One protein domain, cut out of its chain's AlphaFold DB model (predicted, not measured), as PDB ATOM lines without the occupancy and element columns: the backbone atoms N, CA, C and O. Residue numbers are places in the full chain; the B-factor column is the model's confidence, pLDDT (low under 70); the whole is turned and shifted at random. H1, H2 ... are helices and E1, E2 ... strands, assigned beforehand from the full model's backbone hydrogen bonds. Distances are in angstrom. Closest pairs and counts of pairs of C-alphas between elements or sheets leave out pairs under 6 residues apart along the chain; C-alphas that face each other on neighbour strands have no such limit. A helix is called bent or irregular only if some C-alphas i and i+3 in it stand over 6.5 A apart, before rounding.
ATOM      1  N   GLN A 152     469.281 438.921 351.818       77.88
ATOM      2  CA  GLN A 152     469.686 440.026 352.683       77.88
ATOM      3  C   GLN A 152     469.413 441.339 351.955       77.88
ATOM      4  O   GLN A 152     469.633 441.426 350.745       77.88
ATOM      5  N   LEU A 153     468.953 442.362 352.679       80.62
ATOM      6  CA  LEU A 153     468.643 443.651 352.058       80.62
ATOM      7  C   LEU A 153     469.877 444.300 351.429       80.62
ATOM      8  O   LEU A 153     469.768 444.871 350.352       80.62
ATOM      9  N   THR A 154     471.041 444.170 352.069       84.56
ATOM     10  CA  THR A 154     472.328 444.642 351.532       84.56
ATOM     11  C   THR A 154     472.541 444.172 350.098       84.56
ATOM     12  O   THR A 154     472.825 444.972 349.209       84.56
ATOM     13  N   GLU A 155     472.323 442.880 349.865       86.94
ATOM     14  CA  GLU A 155     472.494 442.265 348.557       86.94
ATOM     15  C   GLU A 155     471.379 442.654 347.582       86.94
ATOM     16  O   GLU A 155     471.636 442.842 346.394       86.94
ATOM     17  N   GLN A 156     470.141 442.799 348.063       86.94
ATOM     18  CA  GLN A 156     469.019 443.225 347.225       86.94
ATOM     19  C   GLN A 156     469.185 444.656 346.727       86.94
ATOM     20  O   GLN A 156     469.004 444.894 345.537       86.94
ATOM     21  N   LEU A 157     469.540 445.586 347.615       86.81
ATOM     22  CA  LEU A 157     469.683 446.996 347.270       86.81
ATOM     23  C   LEU A 157     470.904 447.216 346.376       86.81
ATOM     24  O   LEU A 157     470.791 447.868 345.343       86.81
ATOM     25  N   GLY A 158     472.036 446.573 346.690       88.38
ATOM     26  CA  GLY A 158     473.207 446.586 345.809       88.38
ATOM     27  C   GLY A 158     472.891 446.025 344.419       88.38
ATOM     28  O   GLY A 158     473.202 446.645 343.407       88.38
ATOM     29  N   SER A 159     472.181 444.896 344.355       88.94
ATOM     30  CA  SER A 159     471.747 444.291 343.088       88.94
ATOM     31  C   SER A 159     470.760 445.165 342.308       88.94
ATOM     32  O   SER A 159     470.830 445.202 341.078       88.94
ATOM     33  N   ALA A 160     469.867 445.880 343.003       88.25
ATOM     34  CA  ALA A 160     468.932 446.825 342.395       88.25
ATOM     35  C   ALA A 160     469.679 447.958 341.685       88.25
ATOM     36  O   ALA A 160     469.433 448.203 340.505       88.25
ATOM     37  N   LEU A 161     470.625 448.589 342.388       89.06
ATOM     38  CA  LEU A 161     471.392 449.734 341.892       89.06
ATOM     39  C   LEU A 161     472.336 449.354 340.743       89.06
ATOM     40  O   LEU A 161     472.487 450.113 339.787       89.06
ATOM     41  N   GLU A 162     472.928 448.159 340.795       89.75
ATOM     42  CA  GLU A 162     473.761 447.624 339.706       89.75
ATOM     43  C   GLU A 162     472.944 447.065 338.528       89.75
ATOM     44  O   GLU A 162     473.487 446.774 337.458       89.75
ATOM     45  N   GLY A 163     471.633 446.880 338.707       89.00
ATOM     46  CA  GLY A 163     470.742 446.333 337.688       89.00
ATOM     47  C   GLY A 163     471.026 444.874 337.320       89.00
ATOM     48  O   GLY A 163     470.784 444.471 336.180       89.00
ATOM     49  N   TYR A 164     471.560 444.081 338.254       89.38
ATOM     50  CA  TYR A 164     471.897 442.670 338.046       89.38
ATOM     51  C   TYR A 164     471.230 441.789 339.115       89.38
ATOM     52  O   TYR A 164     471.392 442.071 340.300       89.38
ATOM     53  N   PRO A 165     470.519 440.698 338.754       85.94
ATOM     54  CA  PRO A 165     470.370 440.121 337.412       85.94
ATOM     55  C   PRO A 165     469.386 440.854 336.489       85.94
ATOM     56  O   PRO A 165     469.320 440.535 335.307       85.94
ATOM     57  N   HIS A 166     468.617 441.811 337.003       86.88
ATOM     58  CA  HIS A 166     467.732 442.682 336.228       86.88
ATOM     59  C   HIS A 166     467.556 444.017 336.962       86.88
ATOM     60  O   HIS A 166     467.829 444.108 338.158       86.88
ATOM     61  N   LYS A 167     467.099 445.052 336.248       88.19
ATOM     62  CA  LYS A 167     466.845 446.376 336.828       88.19
ATOM     63  C   LYS A 167     465.550 446.409 337.630       88.19
ATOM     64  O   LYS A 167     464.539 445.838 337.216       88.19
ATOM     65  N   LEU A 168     465.587 447.140 338.739       88.56
ATOM     66  CA  LEU A 168     464.405 447.495 339.506       88.56
ATOM     67  C   LEU A 168     463.790 448.784 338.938       88.56
ATOM     68  O   LEU A 168     464.502 449.668 338.474       88.56
ATOM     69  N   LYS A 169     462.462 448.865 338.941       90.62
ATOM     70  CA  LYS A 169     461.686 450.022 338.476       90.62
ATOM     71  C   LYS A 169     461.099 450.819 339.630       90.62
ATOM     72  O   LYS A 169     460.970 452.028 339.509       90.62
ATOM     73  N   ALA A 170     460.727 450.140 340.713       92.19
ATOM     74  CA  ALA A 170     460.187 450.775 341.899       92.19
ATOM     75  C   ALA A 170     460.617 450.054 343.178       92.19
ATOM     76  O   ALA A 170     460.685 448.820 343.225       92.19
ATOM     77  N   TRP A 171     460.835 450.826 344.233       92.06
ATOM     78  CA  TRP A 171     461.081 450.342 345.580       92.06
ATOM     79  C   TRP A 171     460.061 450.942 346.539       92.06
ATOM     80  O   TRP A 171     459.957 452.152 346.682       92.06
ATOM     81  N   ILE A 172     459.297 450.076 347.193       92.44
ATOM     82  CA  ILE A 172     458.326 450.441 348.216       92.44
ATOM     83  C   ILE A 172     458.899 450.000 349.558       92.44
ATOM     84  O   ILE A 172     459.064 448.803 349.807       92.44
ATOM     85  N   THR A 173     459.206 450.958 350.418       90.81
ATOM     86  CA  THR A 173     459.646 450.721 351.795       90.81
ATOM     87  C   THR A 173     458.482 450.930 352.747       90.81
ATOM     88  O   THR A 173     457.769 451.915 352.622       90.81
ATOM     89  N   ASN A 174     458.304 450.033 353.705       89.81
ATOM     90  CA  ASN A 174     457.309 450.117 354.761       89.81
ATOM     91  C   ASN A 174     458.000 449.976 356.122       89.81
ATOM     92  O   ASN A 174     458.728 449.000 356.328       89.81
ATOM     93  N   MET A 175     457.784 450.957 357.004       87.50
ATOM     94  CA  MET A 175     458.259 450.992 358.392       87.50
ATOM     95  C   MET A 175     459.723 450.551 358.514       87.50
ATOM     96  O   MET A 175     460.060 449.594 359.213       87.50
ATOM     97  N   THR A 176     460.605 451.177 357.733       85.56
ATOM     98  CA  THR A 176     462.013 450.788 357.680       85.56
ATOM     99  C   THR A 176     462.939 451.958 357.409       85.56
ATOM    100  O   THR A 176     462.572 452.936 356.762       85.56
ATOM    101  N   ASN A 177     464.186 451.805 357.846       90.88
ATOM    102  CA  ASN A 177     465.239 452.768 357.605       90.88
ATOM    103  C   ASN A 177     466.586 452.078 357.323       90.88
ATOM    104  O   ASN A 177     467.476 452.075 358.176       90.88
ATOM    105  N   PRO A 178     466.760 451.440 356.155       89.25
ATOM    106  CA  PRO A 178     468.000 450.752 355.820       89.25
ATOM    107  C   PRO A 178     469.222 451.659 355.722       89.25
ATOM    108  O   PRO A 178     470.306 451.193 356.064       89.25
ATOM    109  N   LEU A 179     469.075 452.927 355.312       90.94
ATOM    110  CA  LEU A 179     470.205 453.863 355.250       90.94
ATOM    111  C   LEU A 179     470.829 454.143 356.618       90.94
ATOM    112  O   LEU A 179     472.035 454.373 356.698       90.94
ATOM    113  N   TYR A 180     470.024 454.088 357.678       90.44
ATOM    114  CA  TYR A 180     470.501 454.140 359.056       90.44
ATOM    115  C   TYR A 180     470.868 452.747 359.596       90.44
ATOM    116  O   TYR A 180     471.921 452.561 360.200       90.44
ATOM    117  N   GLY A 181     470.003 451.754 359.375       87.00
ATOM    118  CA  GLY A 181     470.075 450.445 360.029       87.00
ATOM    119  C   GLY A 181     471.158 449.505 359.500       87.00
ATOM    120  O   GLY A 181     471.508 448.540 360.179       87.00
ATOM    121  N   ILE A 182     471.700 449.755 358.304       87.81
ATOM    122  CA  ILE A 182     472.771 448.935 357.732       87.81
ATOM    123  C   ILE A 182     474.100 449.683 357.818       87.81
ATOM    124  O   ILE A 182     474.311 450.713 357.178       87.81
ATOM    125  N   ALA A 183     475.041 449.098 358.558       86.00
ATOM    126  CA  ALA A 183     476.381 449.645 358.719       86.00
ATOM    127  C   ALA A 183     477.073 449.879 357.362       86.00
ATOM    128  O   ALA A 183     477.210 448.964 356.551       86.00
ATOM    129  N   GLY A 184     477.523 451.115 357.133       87.69
ATOM    130  CA  GLY A 184     478.294 451.506 355.951       87.69
ATOM    131  C   GLY A 184     477.499 451.632 354.645       87.69
ATOM    132  O   GLY A 184     478.094 451.952 353.618       87.69
ATOM    133  N   ILE A 185     476.180 451.386 354.640       88.88
ATOM    134  CA  ILE A 185     475.407 451.390 353.387       88.88
ATOM    135  C   ILE A 185     475.272 452.792 352.796       88.88
ATOM    136  O   ILE A 185     475.303 452.960 351.577       88.88
ATOM    137  N   ARG A 186     475.154 453.803 353.663       89.88
ATOM    138  CA  ARG A 186     474.899 455.191 353.277       89.88
ATOM    139  C   ARG A 186     475.997 455.720 352.358       89.88
ATOM    140  O   ARG A 186     475.709 456.217 351.278       89.88
ATOM    141  N   GLN A 187     477.253 455.497 352.729       88.69
ATOM    142  CA  GLN A 187     478.432 455.932 351.974       88.69
ATOM    143  C   GLN A 187     478.550 455.261 350.599       88.69
ATOM    144  O   GLN A 187     479.206 455.794 349.711       88.69
ATOM    145  N   VAL A 188     477.947 454.082 350.431       86.38
ATOM    146  CA  VAL A 188     478.064 453.277 349.209       86.38
ATOM    147  C   VAL A 188     476.872 453.485 348.275       86.38
ATOM    148  O   VAL A 188     477.023 453.377 347.058       86.38
ATOM    149  N   MET A 189     475.687 453.752 348.829       88.75
ATOM    150  CA  MET A 189     474.431 453.679 348.081       88.75
ATOM    151  C   MET A 189     473.665 454.999 348.000       88.75
ATOM    152  O   MET A 189     472.883 455.143 347.067       88.75
ATOM    153  N   GLU A 190     473.879 455.965 348.903       90.75
ATOM    154  CA  GLU A 190     473.066 457.195 348.956       90.75
ATOM    155  C   GLU A 190     473.092 457.972 347.631       90.75
ATOM    156  O   GLU A 190     472.037 458.308 347.101       90.75
ATOM    157  N   GLU A 191     474.271 458.190 347.046       92.12
ATOM    158  CA  GLU A 191     474.390 458.940 345.787       92.12
ATOM    159  C   GLU A 191     473.734 458.218 344.606       92.12
ATOM    160  O   GLU A 191     473.093 458.850 343.773       92.12
ATOM    161  N   LYS A 192     473.819 456.883 344.559       91.69
ATOM    162  CA  LYS A 192     473.147 456.086 343.521       91.69
ATOM    163  C   LYS A 192     471.633 456.028 343.714       91.69
ATOM    164  O   LYS A 192     470.914 455.877 342.736       91.69
ATOM    165  N   LEU A 193     471.148 456.129 344.952       91.62
ATOM    166  CA  LEU A 193     469.716 456.172 345.254       91.62
ATOM    167  C   LEU A 193     469.077 457.506 344.865       91.62
ATOM    168  O   LEU A 193     467.896 457.523 344.546       91.62
ATOM    169  N   LYS A 194     469.849 458.599 344.861       92.50
ATOM    170  CA  LYS A 194     469.398 459.912 344.374       92.50
ATOM    171  C   LYS A 194     469.252 459.968 342.849       92.50
ATOM    172  O   LYS A 194     468.605 460.879 342.344       92.50
ATOM    173  N   ASP A 195     469.865 459.035 342.120       93.19
ATOM    174  CA  ASP A 195     469.821 458.998 340.660       93.19
ATOM    175  C   ASP A 195     468.679 458.089 340.149       93.19
ATOM    176  O   ASP A 195     468.761 456.855 340.252       93.19
ATOM    177  N   PRO A 196     467.631 458.659 339.519       90.00
ATOM    178  CA  PRO A 196     466.498 457.893 339.003       90.00
ATOM    179  C   PRO A 196     466.875 456.944 337.851       90.00
ATOM    180  O   PRO A 196     466.092 456.057 337.506       90.00
ATOM    181  N   ALA A 197     468.067 457.072 337.251       90.88
ATOM    182  CA  ALA A 197     468.554 456.120 336.250       90.88
ATOM    183  C   ALA A 197     468.829 454.722 336.837       90.88
ATOM    184  O   ALA A 197     468.752 453.715 336.113       90.88
ATOM    185  N   HIS A 198     469.144 454.659 338.136       89.38
ATOM    186  CA  HIS A 198     469.394 453.419 338.868       89.38
ATOM    187  C   HIS A 198     468.117 452.852 339.490       89.38
ATOM    188  O   HIS A 198     467.857 451.654 339.353       89.38
ATOM    189  N   LEU A 199     467.315 453.701 340.137       91.06
ATOM    190  CA  LEU A 199     466.053 453.313 340.759       91.06
ATOM    191  C   LEU A 199     464.985 454.392 340.512       91.06
ATOM    192  O   LEU A 199     464.949 455.377 341.238       91.06
ATOM    193  N   PRO A 200     464.111 454.214 339.505       93.00
ATOM    194  CA  PRO A 200     463.236 455.288 339.029       93.00
ATOM    195  C   PRO A 200     462.128 455.752 339.977       93.00
ATOM    196  O   PRO A 200     461.536 456.796 339.723       93.00
ATOM    197  N   LEU A 201     461.762 454.945 340.974       95.12
ATOM    198  CA  LEU A 201     460.652 455.247 341.870       95.12
ATOM    199  C   LEU A 201     460.912 454.677 343.261       95.12
ATOM    200  O   LEU A 201     461.100 453.468 343.417       95.12
ATOM    201  N   ILE A 202     460.846 455.529 344.274       94.75
ATOM    202  CA  ILE A 202     460.955 455.178 345.686       94.75
ATOM    203  C   ILE A 202     459.700 455.681 346.409       94.75
ATOM    204  O   ILE A 202     459.368 456.863 346.373       94.75
ATOM    205  N   ILE A 203     458.990 454.773 347.079       95.75
ATOM    206  CA  ILE A 203     457.799 455.078 347.878       95.75
ATOM    207  C   ILE A 203     458.078 454.708 349.334       95.75
ATOM    208  O   ILE A 203     458.268 453.533 349.660       95.75
ATOM    209  N   GLY A 204     458.076 455.709 350.209       94.81
ATOM    210  CA  GLY A 204     458.192 455.560 351.655       94.81
ATOM    211  C   GLY A 204     456.828 455.434 352.320       94.81
ATOM    212  O   GLY A 204     455.991 456.308 352.152       94.81
ATOM    213  N   ILE A 205     456.598 454.368 353.081       94.06
ATOM    214  CA  ILE A 205     455.415 454.182 353.924       94.06
ATOM    215  C   ILE A 205     455.901 454.153 355.371       94.06
ATOM    216  O   ILE A 205     456.459 453.147 355.806       94.06
ATOM    217  N   ASP A 206     455.750 455.255 356.095       91.25
ATOM    218  CA  ASP A 206     456.289 455.379 357.452       91.25
ATOM    219  C   ASP A 206     455.452 456.347 358.299       91.25
ATOM    220  O   ASP A 206     454.770 457.226 357.765       91.25
ATOM    221  N   ALA A 207     455.494 456.173 359.619       89.94
ATOM    222  CA  ALA A 207     454.842 457.083 360.562       89.94
ATOM    223  C   ALA A 207     455.671 458.361 360.770       89.94
ATOM    224  O   ALA A 207     455.125 459.417 361.091       89.94
ATOM    225  N   PHE A 208     456.990 458.276 360.560       89.88
ATOM    226  CA  PHE A 208     457.912 459.392 360.738       89.88
ATOM    227  C   PHE A 208     458.867 459.532 359.555       89.88
ATOM    228  O   PHE A 208     459.256 458.556 358.915       89.88
ATOM    229  N   MET A 209     459.305 460.767 359.310       94.06
ATOM    230  CA  MET A 209     460.411 461.028 358.392       94.06
ATOM    231  C   MET A 209     461.708 460.424 358.940       94.06
ATOM    232  O   MET A 209     462.086 460.666 360.084       94.06
ATOM    233  N   ASN A 210     462.407 459.682 358.091       92.75
ATOM    234  CA  ASN A 210     463.701 459.064 358.356       92.75
ATOM    235  C   ASN A 210     464.658 459.219 357.158       92.75
ATOM    236  O   ASN A 210     464.244 459.646 356.077       92.75
ATOM    237  N   GLU A 211     465.931 458.851 357.325       93.44
ATOM    238  CA  GLU A 211     466.979 459.005 356.306       93.44
ATOM    239  C   GLU A 211     466.639 458.325 354.976       93.44
ATOM    240  O   GLU A 211     466.994 458.844 353.922       93.44
ATOM    241  N   THR A 212     465.947 457.184 355.011       92.50
ATOM    242  CA  THR A 212     465.536 456.466 353.796       92.50
ATOM    243  C   THR A 212     464.353 457.155 353.122       92.50
ATOM    244  O   THR A 212     464.401 457.417 351.923       92.50
ATOM    245  N   THR A 213     463.314 457.513 353.879       94.50
ATOM    246  CA  THR A 213     462.143 458.232 353.339       94.50
ATOM    247  C   THR A 213     462.481 459.642 352.855       94.50
ATOM    248  O   THR A 213     461.800 460.158 351.977       94.50
ATOM    249  N   ALA A 214     463.558 460.250 353.363       94.50
ATOM    250  CA  ALA A 214     464.055 461.536 352.883       94.50
ATOM    251  C   ALA A 214     464.547 461.486 351.424       94.50
ATOM    252  O   ALA A 214     464.664 462.534 350.796       94.50
ATOM    253  N   LEU A 215     464.828 460.290 350.890       93.94
ATOM    254  CA  LEU A 215     465.154 460.069 349.479       93.94
ATOM    255  C   LEU A 215     463.958 459.566 348.653       93.94
ATOM    256  O   LEU A 215     464.131 459.257 347.478       93.94
ATOM    257  N   ALA A 216     462.772 459.410 349.250       95.06
ATOM    258  CA  ALA A 216     461.609 458.883 348.547       95.06
ATOM    259  C   ALA A 216     460.954 459.942 347.648       95.06
ATOM    260  O   ALA A 216     460.836 461.104 348.032       95.06
ATOM    261  N   ASP A 217     460.448 459.516 346.490       95.75
ATOM    262  CA  ASP A 217     459.656 460.365 345.592       95.75
ATOM    263  C   ASP A 217     458.256 460.626 346.159       95.75
ATOM    264  O   ASP A 217     457.689 461.706 345.996       95.75
ATOM    265  N   TYR A 218     457.691 459.622 346.837       96.38
ATOM    266  CA  TYR A 218     456.389 459.710 347.490       96.38
ATOM    267  C   TYR A 218     456.468 459.194 348.914       96.38
ATOM    268  O   TYR A 218     457.074 458.157 349.184       96.38
ATOM    269  N   ILE A 219     455.776 459.891 349.812       95.75
ATOM    270  CA  ILE A 219     455.656 459.508 351.214       95.75
ATOM    271  C   ILE A 219     454.181 459.294 351.519       95.75
ATOM    272  O   ILE A 219     453.355 460.191 351.350       95.75
ATOM    273  N   VAL A 220     453.859 458.079 351.944       95.19
ATOM    274  CA  VAL A 220     452.536 457.679 352.403       95.19
ATOM    275  C   VAL A 220     452.603 457.601 353.928       95.19
ATOM    276  O   VAL A 220     453.307 456.733 354.448       95.19
ATOM    277  N   PRO A 221     451.915 458.492 354.660       92.81
ATOM    278  CA  PRO A 221     451.924 458.441 356.115       92.81
ATOM    279  C   PRO A 221     451.254 457.148 356.592       92.81
ATOM    280  O   PRO A 221     450.130 456.846 356.180       92.81
ATOM    281  N   ASP A 222     451.948 456.391 357.443       88.12
ATOM    282  CA  ASP A 222     451.401 455.199 358.096       88.12
ATOM    283  C   ASP A 222     451.057 455.464 359.569       88.12
ATOM    284  O   ASP A 222     451.497 456.436 360.180       88.12
ATOM    285  N   THR A 223     450.250 454.580 360.140       83.44
ATOM    286  CA  THR A 223     449.831 454.623 361.542       83.44
ATOM    287  C   THR A 223     450.878 454.021 362.459       83.44
ATOM    288  O   THR A 223     451.434 452.962 362.156       83.44
ATOM    289  N   HIS A 224     451.045 454.613 363.634       81.69
ATOM    290  CA  HIS A 224     451.913 454.073 364.674       81.69
ATOM    291  C   HIS A 224     451.270 452.862 365.385       81.69
ATOM    292  O   HIS A 224     450.058 452.631 365.301       81.69
ATOM    293  N   ASN A 225     452.052 452.073 366.129       75.31
ATOM    294  CA  ASN A 225     451.574 450.839 366.776       75.31
ATOM    295  C   ASN A 225     450.432 451.057 367.793       75.31
ATOM    296  O   ASN A 225     449.685 450.122 368.073       75.31
ATOM    297  N   PHE A 226     450.247 452.277 368.312       78.38
ATOM    298  CA  PHE A 226     449.123 452.632 369.196       78.38
ATOM    299  C   PHE A 226     447.839 453.045 368.460       78.38
ATOM    300  O   PHE A 226     446.808 453.272 369.093       78.38
ATOM    301  N   GLU A 227     447.876 453.147 367.136       78.00
ATOM    302  CA  GLU A 227     446.771 453.629 366.293       78.00
ATOM    303  C   GLU A 227     446.161 452.510 365.444       78.00
ATOM    304  O   GLU A 227     445.186 452.716 364.719       78.00
ATOM    305  N   ARG A 228     446.713 451.296 365.552       73.06
ATOM    306  CA  ARG A 228     446.306 450.134 364.765       73.06
ATOM    307  C   ARG A 228     446.001 448.938 365.659       73.06
ATOM    308  O   ARG A 228     446.700 448.661 366.628       73.06
ATOM    309  N   LEU A 229     444.981 448.174 365.269       70.50
ATOM    310  CA  LEU A 229     444.771 446.834 365.806       70.50
ATOM    311  C   LEU A 229     445.817 445.880 365.217       70.50
ATOM    312  O   LEU A 229     445.797 445.583 364.022       70.50
ATOM    313  N   GLY A 230     446.716 445.390 366.063       67.62
ATOM    314  CA  GLY A 230     447.781 444.473 365.672       67.62
ATOM    315  C   GLY A 230     447.958 443.336 366.672       67.62
ATOM    316  O   GLY A 230     447.620 443.461 367.850       67.62
ATOM    317  N   ILE A 231     448.508 442.222 366.185       65.81
ATOM    318  CA  ILE A 231     448.932 441.093 367.017       65.81
ATOM    319  C   ILE A 231     450.454 441.090 367.047       65.81
ATOM    320  O   ILE A 231     451.098 440.931 366.009       65.81
ATOM    321  N   GLN A 232     451.022 441.218 368.243       59.81
ATOM    322  CA  GLN A 232     452.454 441.063 368.457       59.81
ATOM    323  C   GLN A 232     452.728 439.665 369.014       59.81
ATOM    324  O   GLN A 232     452.099 439.219 369.971       59.81
ATOM    325  N   CYS A 233     453.658 438.941 368.391       50.38
ATOM    326  CA  CYS A 233     454.021 437.599 368.829       50.38
ATOM    327  C   CYS A 233     455.253 437.664 369.738       50.38
ATOM    328  O   CYS A 233     456.353 437.967 369.275       50.38
ATOM    329  N   ALA A 234     455.078 437.362 371.026       51.38
ATOM    330  CA  ALA A 234     456.188 437.179 371.953       51.38
ATOM    331  C   ALA A 234     456.729 435.741 371.852       51.38
ATOM    332  O   ALA A 234     456.001 434.765 372.027       51.38
ATOM    333  N   VAL A 235     458.034 435.601 371.595       48.25
ATOM    334  CA  VAL A 235     458.695 434.302 371.340       48.25
ATOM    335  C   VAL A 235     458.774 433.410 372.593       48.25
ATOM    336  O   VAL A 235     458.961 432.202 372.480       48.25
ATOM    337  N   VAL A 236     458.603 433.967 373.798       40.75
ATOM    338  CA  VAL A 236     458.933 433.270 375.059       40.75
ATOM    339  C   VAL A 236     457.742 432.529 375.691       40.75
ATOM    340  O   VAL A 236     457.945 431.597 376.468       40.75
ATOM    341  N   ARG A 237     456.497 432.853 375.319       33.88
ATOM    342  CA  ARG A 237     455.294 432.097 375.712       33.88
ATOM    343  C   ARG A 237     454.243 432.210 374.614       33.88
ATOM    344  O   ARG A 237     453.501 433.181 374.572       33.88
ATOM    345  N   CYS A 238     454.124 431.196 373.756       36.41
ATOM    346  CA  CYS A 238     453.090 431.146 372.710       36.41
ATOM    347  C   CYS A 238     451.633 431.135 373.236       36.41
ATOM    348  O   CYS A 238     450.716 431.010 372.429       36.41
ATOM    349  N   THR A 239     451.400 431.248 374.547       36.72
ATOM    350  CA  THR A 239     450.065 431.322 375.156       36.72
ATOM    351  C   THR A 239     449.573 432.748 375.401       36.72
ATOM    352  O   THR A 239     448.364 432.933 375.450       36.72
ATOM    353  N   ASP A 240     450.460 433.746 375.509       38.62
ATOM    354  CA  ASP A 240     450.064 435.142 375.744       38.62
ATOM    355  C   ASP A 240     450.284 435.976 374.478       38.62
ATOM    356  O   ASP A 240     451.404 436.353 374.130       38.62
ATOM    357  N   GLN A 241     449.191 436.246 373.763       47.56
ATOM    358  CA  GLN A 241     449.156 437.206 372.662       47.56
ATOM    359  C   GLN A 241     448.747 438.571 373.220       47.56
ATOM    360  O   GLN A 241     447.616 438.746 373.682       47.56
ATOM    361  N   SER A 242     449.648 439.552 373.165       46.72
ATOM    362  CA  SER A 242     449.293 440.936 373.470       46.72
ATOM    363  C   SER A 242     448.581 441.553 372.270       46.72
ATOM    364  O   SER A 242     449.092 441.563 371.148       46.72
ATOM    365  N   HIS A 243     447.377 442.057 372.522       50.88
ATOM    366  CA  HIS A 243     446.592 442.797 371.546       50.88
ATOM    367  C   HIS A 243     446.817 444.285 371.794       50.88
ATOM    368  O   HIS A 243     446.551 444.766 372.897       50.88
ATOM    369  N   HIS A 244     447.263 445.018 370.778       49.72
ATOM    370  CA  HIS A 244     447.245 446.480 370.832       49.72
ATOM    371  C   HIS A 244     445.853 446.947 370.409       49.72
ATOM    372  O   HIS A 244     445.414 446.649 369.299       49.72
ATOM    373  N   ARG A 245     445.117 447.622 371.303       37.56
ATOM    374  CA  ARG A 245     443.881 448.323 370.928       37.56
ATOM    375  C   ARG A 245     444.243 449.741 370.479       37.56
ATOM    376  O   ARG A 245     444.950 450.414 371.224       37.56
ATOM    377  N   PRO A 246     443.739 450.202 369.323       41.94
ATOM    378  CA  PRO A 246     443.988 451.559 368.870       41.94
ATOM    379  C   PRO A 246     443.399 452.587 369.848       41.94
ATOM    380  O   PRO A 246     442.244 452.456 370.258       41.94
ATOM    381  N   LEU A 247     444.176 453.616 370.196       38.75
ATOM    382  CA  LEU A 247     443.700 454.799 370.929       38.75
ATOM    383  C   LEU A 247     442.904 455.756 370.017       38.75
ATOM    384  O   LEU A 247     442.085 456.529 370.508       38.75
ATOM    385  N   ALA A 248     443.095 455.661 368.696       31.66
ATOM    386  CA  ALA A 248     442.335 456.365 367.665       31.66
ATOM    387  C   ALA A 248     442.143 455.455 366.440       31.66
ATOM    388  O   ALA A 248     443.020 454.665 366.102       31.66
ATOM    389  N   GLY A 249     440.973 455.521 365.799       26.52
ATOM    390  CA  GLY A 249     440.590 454.584 364.744       26.52
ATOM    391  C   GLY A 249     441.357 454.791 363.440       26.52
ATOM    392  O   GLY A 249     441.065 455.730 362.705       26.52
ATOM    393  N   CYS A 250     442.253 453.863 363.109       23.30
ATOM    394  CA  CYS A 250     442.770 453.705 361.755       23.30
ATOM    395  C   CYS A 250     442.876 452.216 361.386       23.30
ATOM    396  O   CYS A 250     443.353 451.385 362.161       23.30
ATOM    397  N   CYS A 251     442.367 451.861 360.204       24.05
ATOM    398  CA  CYS A 251     442.296 450.485 359.721       24.05
ATOM    399  C   CYS A 251     443.271 450.326 358.555       24.05
ATOM    400  O   CYS A 251     442.969 450.716 357.430       24.05
ATOM    401  N   ALA A 252     444.446 449.763 358.820       29.34
ATOM    402  CA  ALA A 252     445.402 449.404 357.784       29.34
ATOM    403  C   ALA A 252     446.010 448.036 358.111       29.34
ATOM    404  O   ALA A 252     446.493 447.787 359.212       29.34
ATOM    405  N   ALA A 253     445.922 447.113 357.157       27.50
ATOM    406  CA  ALA A 253     446.416 445.751 357.289       27.50
ATOM    407  C   ALA A 253     447.781 445.642 356.596       27.50
ATOM    408  O   ALA A 253     447.840 445.470 355.382       27.50
ATOM    409  N   CYS A 254     448.879 445.714 357.355       28.42
ATOM    410  CA  CYS A 254     450.197 445.314 356.856       28.42
ATOM    411  C   CYS A 254     450.549 443.936 357.426       28.42
ATOM    412  O   CYS A 254     450.981 443.789 358.567       28.42
ATOM    413  N   GLY A 255     450.277 442.897 356.637       27.72
ATOM    414  CA  GLY A 255     450.628 441.521 356.954       27.72
ATOM    415  C   GLY A 255     451.872 441.098 356.185       27.72
ATOM    416  O   GLY A 255     451.747 440.723 355.023       27.72
ATOM    417  N   LYS A 256     453.044 441.128 356.835       30.52
ATOM    418  CA  LYS A 256     454.158 440.169 356.666       30.52
ATOM    419  C   LYS A 256     455.374 440.568 357.505       30.52
ATOM    420  O   LYS A 256     456.007 441.581 357.253       30.52
ATOM    421  N   ASN A 257     455.808 439.652 358.370       29.02
ATOM    422  CA  ASN A 257     457.214 439.563 358.752       29.02
ATOM    423  C   ASN A 257     458.017 439.059 357.537       29.02
ATOM    424  O   ASN A 257     457.895 437.891 357.163       29.02
ATOM    425  N   GLY A 258     458.803 439.948 356.919       28.03
ATOM    426  CA  GLY A 258     459.978 439.641 356.087       28.03
ATOM    427  C   GLY A 258     459.826 438.500 355.072       28.03
ATOM    428  O   GLY A 258     460.527 437.489 355.172       28.03
ATOM    429  N   GLY A 259     458.926 438.655 354.094       29.22
ATOM    430  CA  GLY A 259     458.704 437.702 353.000       29.22
ATOM    431  C   GLY A 259     458.695 438.393 351.636       29.22
ATOM    432  O   GLY A 259     457.781 439.152 351.336       29.22
ATOM    433  N   TRP A 260     459.708 438.087 350.828       49.59
ATOM    434  CA  TRP A 260     460.331 438.936 349.815       49.59
ATOM    435  C   TRP A 260     460.076 438.421 348.400       49.59
ATOM    436  O   TRP A 260     460.174 437.216 348.170       49.59
ATOM    437  N   SER A 261     459.894 439.318 347.435       35.50
ATOM    438  CA  SER A 261     460.147 439.022 346.020       35.50
ATOM    439  C   SER A 261     460.110 440.312 345.209       35.50
ATOM    440  O   SER A 261     459.058 440.940 345.138       35.50
ATOM    441  N   ALA A 262     461.216 440.665 344.553       36.75
ATOM    442  CA  ALA A 262     461.114 441.411 343.307       36.75
ATOM    443  C   ALA A 262     460.656 440.404 342.247       36.75
ATOM    444  O   ALA A 262     461.368 439.439 341.962       36.75
ATOM    445  N   GLY A 263     459.424 440.551 341.763       36.28
ATOM    446  CA  GLY A 263     459.001 439.866 340.545       36.28
ATOM    447  C   GLY A 263     459.640 440.533 339.324       36.28
ATOM    448  O   GLY A 263     460.131 441.657 339.409       36.28
ATOM    449  N   SER A 264     459.561 439.875 338.171       37.16
ATOM    450  CA  SER A 264     459.986 440.352 336.846       37.16
ATOM    451  C   SER A 264     459.431 441.725 336.465       37.16
ATOM    452  O   SER A 264     459.932 442.364 335.543       37.16
ATOM    453  N   ASP A 265     458.407 442.183 337.179       48.62
ATOM    454  CA  ASP A 265     457.753 443.472 336.985       48.62
ATOM    455  C   ASP A 265     458.580 444.636 337.564       48.62
ATOM    456  O   ASP A 265     458.308 445.796 337.260       48.62
ATOM    457  N   GLY A 266     459.637 444.334 338.330       59.06
ATOM    458  CA  GLY A 266     460.622 445.309 338.794       59.06
ATOM    459  C   GLY A 266     460.177 446.112 340.016       59.06
ATOM    460  O   GLY A 266     460.658 447.224 340.198       59.06
ATOM    461  N   ILE A 267     459.278 445.581 340.847       67.31
ATOM    462  CA  ILE A 267     458.852 446.226 342.098       67.31
ATOM    463  C   ILE A 267     459.399 445.438 343.284       67.31
ATOM    464  O   ILE A 267     459.154 444.235 343.396       67.31
ATOM    465  N   LEU A 268     460.119 446.114 344.176       65.25
ATOM    466  CA  LEU A 268     460.595 445.561 345.440       65.25
ATOM    467  C   LEU A 268     459.755 446.151 346.563       65.25
ATOM    468  O   LEU A 268     459.739 447.362 346.734       65.25
ATOM    469  N   LEU A 269     459.098 445.299 347.345       62.56
ATOM    470  CA  LEU A 269     458.459 445.708 348.592       62.56
ATOM    471  C   LEU A 269     459.320 445.252 349.770       62.56
ATOM    472  O   LEU A 269     459.642 444.065 349.884       62.56
ATOM    473  N   TYR A 270     459.685 446.194 350.629       55.72
ATOM    474  CA  TYR A 270     460.446 445.953 351.843       55.72
ATOM    475  C   TYR A 270     459.638 446.404 353.058       55.72
ATOM    476  O   TYR A 270     459.195 447.541 353.093       55.72
ATOM    477  N   CYS A 271     459.487 445.538 354.061       47.50
ATOM    478  CA  CYS A 271     458.824 445.851 355.327       47.50
ATOM    479  C   CYS A 271     459.820 445.643 356.472       47.50
ATOM    480  O   CYS A 271     460.376 444.544 356.592       47.50
ATOM    481  N   GLY A 272     460.060 446.667 357.290       40.34
ATOM    482  CA  GLY A 272     460.822 446.520 358.527       40.34
ATOM    483  C   GLY A 272     460.005 445.778 359.585       40.34
ATOM    484  O   GLY A 272     458.778 445.835 359.598       40.34
TER     485      GLY A 272
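This is residues 152 to 272 of the 282 residues of the protein "Tetrathionate reductase subunit A" of Morganella morganii (UniProt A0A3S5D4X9). With little regular structure, a small four-stranded parallel sheet has three helices gathered to one side, and a hairpin, E4 and E5, sits far off at the other end. Of 121 printed residues, 48 are in named elements, mixed, ordered H1 E1 H2 H3 E2 E3 E4 E5 E6; the sheet's order is E3 E2 E1 E6. It is only just compact, close to loose, with radius of gyration of the C-alphas 16.1 A, spanning 46 by 29 by 28 A.

H1, residues 153 to 162, 13.9 A long, begins at C-alpha (468.643, 443.651, 352.058). E1 is 170 to 174, H2 178 to 181, H3 185 to 193, E2 202 to 206, E3 218 to 221, E4 230 to 232, E5 242 to 244. E6, 267 to 271, ends at C-alpha (458.824, 445.851, 355.327).

Within hydrogen-bond range are N 172 and O 268 of E1 and E6, 2.8 A, N 203 and O 171 of E2 and E1, 2.8 A, N 220 and O 204 of E3 and E2, 2.8 A, and N 244 and O 230 of antiparallel E4 and E5, 3.3 A. E1, H2 H3, E2 form a strand-helix-strand unit, parallel neighbour strands with helices between, its crossover right-handed. H1 only grazes the sheet; H3 touches H1, closest C-alphas Leu 161 and Lys 192, 6.8 A, and H2, closest Leu 179 and Arg 186, 5.3 A. O i to N i+4 pairs are within range throughout H1 and 3 of 5 in irregular H3, where C-alphas 188 and 191 are 7.6 A apart; H2 is too short for one.

The printed part has no cut; links E2 to E3 and E5 to E6 are long. Residues 230 to 272 have pLDDT under 70.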